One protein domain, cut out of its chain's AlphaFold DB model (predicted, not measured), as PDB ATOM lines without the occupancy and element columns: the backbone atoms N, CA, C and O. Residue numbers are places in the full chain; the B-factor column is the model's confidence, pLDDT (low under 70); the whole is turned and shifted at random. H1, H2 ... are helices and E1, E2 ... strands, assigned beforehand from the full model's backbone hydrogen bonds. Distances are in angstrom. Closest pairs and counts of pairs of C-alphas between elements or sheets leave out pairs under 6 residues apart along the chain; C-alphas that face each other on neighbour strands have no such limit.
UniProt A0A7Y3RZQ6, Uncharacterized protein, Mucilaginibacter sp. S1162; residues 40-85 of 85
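Overview. This is residues 40 to 85 of the 85 residues of an uncharacterized protein of Mucilaginibacter sp. S1162 (UniProt A0A7Y3RZQ6). A small hairpin of two strands, E1 and E2, and the short helix H2 make a head at one end of a long helix, H1, whose residues 41 to 62 stick out free. The 46 printed residues include two named helices and two named strands in the order H1, E1, E2, H2, a mixed class with an antiparallel sheet. The whole is extended, a rod spanning 50 by 21 by 15 A, with a radius of gyration of the C-alphas of 15.4 A.

Arrangement. E1, residues 68 to 71, and E2, residues 74 to 77, form an antiparallel hairpin at 161 degrees; N 69 and O 76, 2.9 A apart, are within hydrogen-bond range. The closest C-alphas of E1 and H2, residues 78 to 82, are those of Gly 68 and Leu 78, 4.4 A apart. H1, residues 41 to 66, is close to H2 but not clearly touching: the closest C-alphas, of Leu 64 and Leu 78, are 7.4 A apart. H1 and E2 are apart. Every O i to N i+4 pair is within hydrogen-bond range in H2, and 20 of 22 in H1.

Along the chain. From first to last C-alpha, H1 measures 37.3 A, E1 9.8 A, E2 9.7 A and H2 6.3 A. H1 begins at C-alpha 41 (126.015, 136.361, 68.422); H2 ends at C-alpha 82 (145.450, 140.175, 103.547).

Size, cuts and confidence. The C-alphas farthest apart, of Trp 40 and Glu 85, are 51.0 A apart. The printed part has no cut, its three links are tight, and residue 85 has pLDDT under 70.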
ATOM      1  N   TRP A  40     126.889 135.202  64.479       77.94
ATOM      2  CA  TRP A  40     127.995 135.866  65.161       77.94
ATOM      3  C   TRP A  40     127.665 136.215  66.611       77.94
ATOM      4  O   TRP A  40     128.581 136.454  67.391       77.94
ATOM      5  N   TYR A  41     126.391 136.191  67.018       77.06
ATOM      6  CA  TYR A  41     126.015 136.361  68.422       77.06
ATOM      7  C   TYR A  41     126.603 135.267  69.313       77.06
ATOM      8  O   TYR A  41     126.910 135.529  70.473       77.06
ATOM      9  N   ALA A  42     126.874 134.079  68.765       73.56
ATOM     10  CA  ALA A  42     127.605 133.041  69.484       73.56
ATOM     11  C   ALA A  42     129.014 133.499  69.915       73.56
ATOM     12  O   ALA A  42     129.484 133.083  70.971       73.56
ATOM     13  N   LEU A  43     129.663 134.407  69.167       80.88
ATOM     14  CA  LEU A  43     130.971 134.975  69.525       80.88
ATOM     15  C   LEU A  43     130.891 135.988  70.675       80.88
ATOM     16  O   LEU A  43     131.900 136.235  71.334       80.88
ATOM     17  N   MET A  44     129.709 136.538  70.974       82.00
ATOM     18  CA  MET A  44     129.537 137.443  72.116       82.00
ATOM     19  C   MET A  44     129.707 136.719  73.455       82.00
ATOM     20  O   MET A  44     130.097 137.350  74.434       82.00
ATOM     21  N   ILE A  45     129.487 135.401  73.504       79.62
ATOM     22  CA  ILE A  45     129.678 134.587  74.712       79.62
ATOM     23  C   ILE A  45     131.165 134.528  75.118       79.62
ATOM     24  O   ILE A  45     131.488 134.995  76.215       79.62
ATOM     25  N   PRO A  46     132.098 134.025  74.278       80.50
ATOM     26  CA  PRO A  46     133.518 134.023  74.620       80.50
ATOM     27  C   PRO A  46     134.083 135.443  74.735       80.50
ATOM     28  O   PRO A  46     134.905 135.686  75.615       80.50
ATOM     29  N   PHE A  47     133.610 136.396  73.921       86.88
ATOM     30  CA  PHE A  47     134.023 137.798  74.024       86.88
ATOM     31  C   PHE A  47     133.673 138.407  75.388       86.88
ATOM     32  O   PHE A  47     134.528 139.027  76.015       86.88
ATOM     33  N   SER A  48     132.452 138.191  75.885       86.56
ATOM     34  CA  SER A  48     132.036 138.685  77.206       86.56
ATOM     35  C   SER A  48     132.864 138.058  78.327       86.56
ATOM     36  O   SER A  48     133.280 138.756  79.249       86.56
ATOM     37  N   GLY A  49     133.152 136.755  78.231       87.12
ATOM     38  CA  GLY A  49     134.030 136.066  79.180       87.12
ATOM     39  C   GLY A  49     135.448 136.641  79.187       87.12
ATOM     40  O   GLY A  49     135.995 136.925  80.253       87.12
ATOM     41  N   PHE A  50     136.017 136.882  78.005       91.38
ATOM     42  CA  PHE A  50     137.331 137.505  77.857       91.38
ATOM     43  C   PHE A  50     137.355 138.936  78.405       91.38
ATOM     44  O   PHE A  50     138.253 139.293  79.168       91.38
ATOM     45  N   LEU A  51     136.346 139.745  78.073       94.06
ATOM     46  CA  LEU A  51     136.222 141.114  78.562       94.06
ATOM     47  C   LEU A  51     136.115 141.152  80.091       94.06
ATOM     48  O   LEU A  51     136.775 141.966  80.731       94.06
ATOM     49  N   MET A  52     135.338 140.247  80.683       94.25
ATOM     50  CA  MET A  52     135.209 140.131  82.134       94.25
ATOM     51  C   MET A  52     136.542 139.753  82.793       94.25
ATOM     52  O   MET A  52     136.946 140.378  83.773       94.25
ATOM     53  N   ALA A  53     137.264 138.780  82.226       93.62
ATOM     54  CA  ALA A  53     138.596 138.405  82.698       93.62
ATOM     55  C   ALA A  53     139.580 139.583  82.623       93.62
ATOM     56  O   ALA A  53     140.321 139.829  83.574       93.62
ATOM     57  N   TYR A  54     139.541 140.359  81.535       96.50
ATOM     58  CA  TYR A  54     140.342 141.574  81.390       96.50
ATOM     59  C   TYR A  54     139.987 142.636  82.440       96.50
ATOM     60  O   TYR A  54     140.888 143.209  83.054       96.50
ATOM     61  N   ILE A  55     138.695 142.885  82.685       96.69
ATOM     62  CA  ILE A  55     138.237 143.842  83.704       96.69
ATOM     63  C   ILE A  55     138.749 143.433  85.086       96.69
ATOM     64  O   ILE A  55     139.300 144.276  85.796       96.69
ATOM     65  N   PHE A  56     138.625 142.153  85.448       95.69
ATOM     66  CA  PHE A  56     139.143 141.655  86.720       95.69
ATOM     67  C   PHE A  56     140.656 141.802  86.817       95.69
ATOM     68  O   PHE A  56     141.136 142.406  87.771       95.69
ATOM     69  N   ALA A  57     141.406 141.341  85.813       96.88
ATOM     70  CA  ALA A  57     142.862 141.451  85.804       96.88
ATOM     71  C   ALA A  57     143.326 142.910  85.935       96.88
ATOM     72  O   ALA A  57     144.216 143.218  86.728       96.88
ATOM     73  N   ARG A  58     142.679 143.828  85.209       96.25
ATOM     74  CA  ARG A  58     142.965 145.262  85.286       96.25
ATOM     75  C   ARG A  58     142.635 145.828  86.665       96.25
ATOM     76  O   ARG A  58     143.432 146.596  87.199       96.25
ATOM     77  N   SER A  59     141.486 145.467  87.234       94.50
ATOM     78  CA  SER A  59     141.085 145.903  88.576       94.50
ATOM     79  C   SER A  59     142.086 145.429  89.626       94.50
ATOM     80  O   SER A  59     142.587 146.243  90.395       94.50
ATOM     81  N   THR A  60     142.438 144.142  89.612       94.19
ATOM     82  CA  THR A  60     143.441 143.560  90.509       94.19
ATOM     83  C   THR A  60     144.789 144.254  90.356       94.19
ATOM     84  O   THR A  60     145.390 144.644  91.352       94.19
ATOM     85  N   PHE A  61     145.252 144.475  89.123       96.38
ATOM     86  CA  PHE A  61     146.518 145.164  88.875       96.38
ATOM     87  C   PHE A  61     146.533 146.584  89.457       96.38
ATOM     88  O   PHE A  61     147.519 146.988  90.071       96.38
ATOM     89  N   ILE A  62     145.441 147.336  89.297       93.94
ATOM     90  CA  ILE A  62     145.313 148.684  89.863       93.94
ATOM     91  C   ILE A  62     145.358 148.631  91.394       93.94
ATOM     92  O   ILE A  62     146.133 149.377  91.984       93.94
ATOM     93  N   THR A  63     144.603 147.728  92.022       93.44
ATOM     94  CA  THR A  63     144.595 147.548  93.483       93.44
ATOM     95  C   THR A  63     145.979 147.206  94.031       93.44
ATOM     96  O   THR A  63     146.419 147.804  95.009       93.44
ATOM     97  N   LEU A  64     146.696 146.285  93.378       93.06
ATOM     98  CA  LEU A  64     148.053 145.909  93.778       93.06
ATOM     99  C   LEU A  64     149.027 147.080  93.627       93.06
ATOM    100  O   LEU A  64     149.813 147.343  94.531       93.06
ATOM    101  N   LYS A  65     148.950 147.819  92.514       93.62
ATOM    102  CA  LYS A  65     149.805 148.988  92.269       93.62
ATOM    103  C   LYS A  65     149.530 150.132  93.252       93.62
ATOM    104  O   LYS A  65     150.452 150.861  93.599       93.62
ATOM    105  N   GLN A  66     148.276 150.315  93.659       91.31
ATOM    106  CA  GLN A  66     147.865 151.326  94.638       91.31
ATOM    107  C   GLN A  66     148.130 150.894  96.086       91.31
ATOM    108  O   GLN A  66     148.050 151.730  96.980       91.31
ATOM    109  N   GLY A  67     148.438 149.614  96.323       92.44
ATOM    110  CA  GLY A  67     148.657 149.077  97.663       92.44
ATOM    111  C   GLY A  67     147.401 149.094  98.534       92.44
ATOM    112  O   GLY A  67     147.521 149.119  99.753       92.44
ATOM    113  N   GLY A  68     146.203 149.104  97.940       91.31
ATOM    114  CA  GLY A  68     144.946 149.197  98.679       91.31
ATOM    115  C   GLY A  68     143.748 149.613  97.827       91.31
ATOM    116  O   GLY A  68     143.845 149.746  96.606       91.31
ATOM    117  N   ILE A  69     142.596 149.797  98.474       93.19
ATOM    118  CA  ILE A  69     141.321 150.167  97.842       93.19
ATOM    119  C   ILE A  69     140.705 151.347  98.596       93.19
ATOM    120  O   ILE A  69     140.595 151.320  99.818       93.19
ATOM    121  N   TYR A  70     140.248 152.368  97.869       91.38
ATOM    122  CA  TYR A  70     139.397 153.414  98.437       91.38
ATOM    123  C   TYR A  70     137.936 152.966  98.442       91.38
ATOM    124  O   TYR A  70     137.385 152.607  97.398       91.38
ATOM    125  N   TRP A  71     137.292 153.018  99.603       89.88
ATOM    126  CA  TRP A  71     135.876 152.703  99.749       89.88
ATOM    127  C   TRP A  71     135.218 153.640 100.757       89.88
ATOM    128  O   TRP A  71     135.701 153.767 101.877       89.88
ATOM    129  N   ARG A  72     134.106 154.281 100.356       87.62
ATOM    130  CA  ARG A  72     133.356 155.259 101.175       87.62
ATOM    131  C   ARG A  72     134.292 156.194 101.959       87.62
ATOM    132  O   ARG A  72     134.273 156.221 103.185       87.62
ATOM    133  N   ASP A  73     135.166 156.873 101.216       92.06
ATOM    134  CA  ASP A  73     136.121 157.876 101.715       92.06
ATOM    135  C   ASP A  73     137.222 157.360 102.662       92.06
ATOM    136  O   ASP A  73     138.025 158.143 103.162       92.06
ATOM    137  N   SER A  74     137.325 156.044 102.868       89.06
ATOM    138  CA  SER A  74     138.391 155.410 103.652       89.06
ATOM    139  C   SER A  74     139.338 154.618 102.751       89.06
ATOM    140  O   SER A  74     138.899 153.920 101.832       89.06
ATOM    141  N   PHE A  75     140.646 154.722 103.001       92.19
ATOM    142  CA  PHE A  75     141.657 153.912 102.317       92.19
ATOM    143  C   PHE A  75     141.901 152.614 103.088       92.19
ATOM    144  O   PHE A  75     142.268 152.652 104.260       92.19
ATOM    145  N   TYR A  76     141.722 151.480 102.416       90.38
ATOM    146  CA  TYR A  76     141.993 150.150 102.950       90.38
ATOM    147  C   TYR A  76     143.306 149.631 102.358       90.38
ATOM    148  O   TYR A  76     143.308 149.241 101.184       90.38
ATOM    149  N   PRO A  77     144.416 149.643 103.115       91.62
ATOM    150  CA  PRO A  77     145.694 149.145 102.627       91.62
ATOM    151  C   PRO A  77     145.643 147.635 102.380       91.62
ATOM    152  O   PRO A  77     144.880 146.897 103.006       91.62
ATOM    153  N   LEU A  78     146.463 147.174 101.443       91.25
ATOM    154  CA  LEU A  78     146.468 145.789 100.988       91.25
ATOM    155  C   LEU A  78     146.875 144.813 102.100       91.25
ATOM    156  O   LEU A  78     146.325 143.718 102.154       91.25
ATOM    157  N   ASP A  79     147.786 145.211 102.985       90.75
ATOM    158  CA  ASP A  79     148.291 144.370 104.077       90.75
ATOM    159  C   ASP A  79     147.171 144.076 105.091       90.75
ATOM    160  O   ASP A  79     146.876 142.916 105.381       90.75
ATOM    161  N   MET A  80     146.389 145.107 105.450       91.12
ATOM    162  CA  MET A  80     145.159 144.958 106.241       91.12
ATOM    163  C   MET A  80     144.157 144.003 105.573       91.12
ATOM    164  O   MET A  80     143.531 143.189 106.248       91.12
ATOM    165  N   LEU A  81     143.991 144.083 104.246       88.75
ATOM    166  CA  LEU A  81     143.068 143.214 103.502       88.75
ATOM    167  C   LEU A  81     143.547 141.757 103.414       88.75
ATOM    168  O   LEU A  81     142.720 140.856 103.269       88.75
ATOM    169  N   LYS A  82     144.858 141.519 103.486       88.69
ATOM    170  CA  LYS A  82     145.450 140.175 103.547       88.69
ATOM    171  C   LYS A  82     145.451 139.585 104.960       88.69
ATOM    172  O   LYS A  82     145.676 138.386 105.095       88.69
ATOM    173  N   GLY A  83     145.189 140.400 105.984       85.69
ATOM    174  CA  GLY A  83     145.334 140.009 107.387       85.69
ATOM    175  C   GLY A  83     146.791 139.989 107.858       85.69
ATOM    176  O   GLY A  83     147.107 139.275 108.805       85.69
ATOM    177  N   GLU A  84     147.671 140.725 107.177       76.00
ATOM    178  CA  GLU A  84     149.032 141.002 107.635       76.00
ATOM    179  C   GLU A  84     148.945 142.219 108.584       76.00
ATOM    180  O   GLU A  84     148.437 143.268 108.179       76.00
ATOM    181  N   GLU A  85     149.327 142.041 109.860       60.09
ATOM    182  CA  GLU A  85     149.329 143.094 110.902       60.09
ATOM    183  C   GLU A  85     150.502 144.073 110.757       60.09
ATOM    184  O   GLU A  85     151.652 143.603 110.581       60.09
TER     185      GLU A  85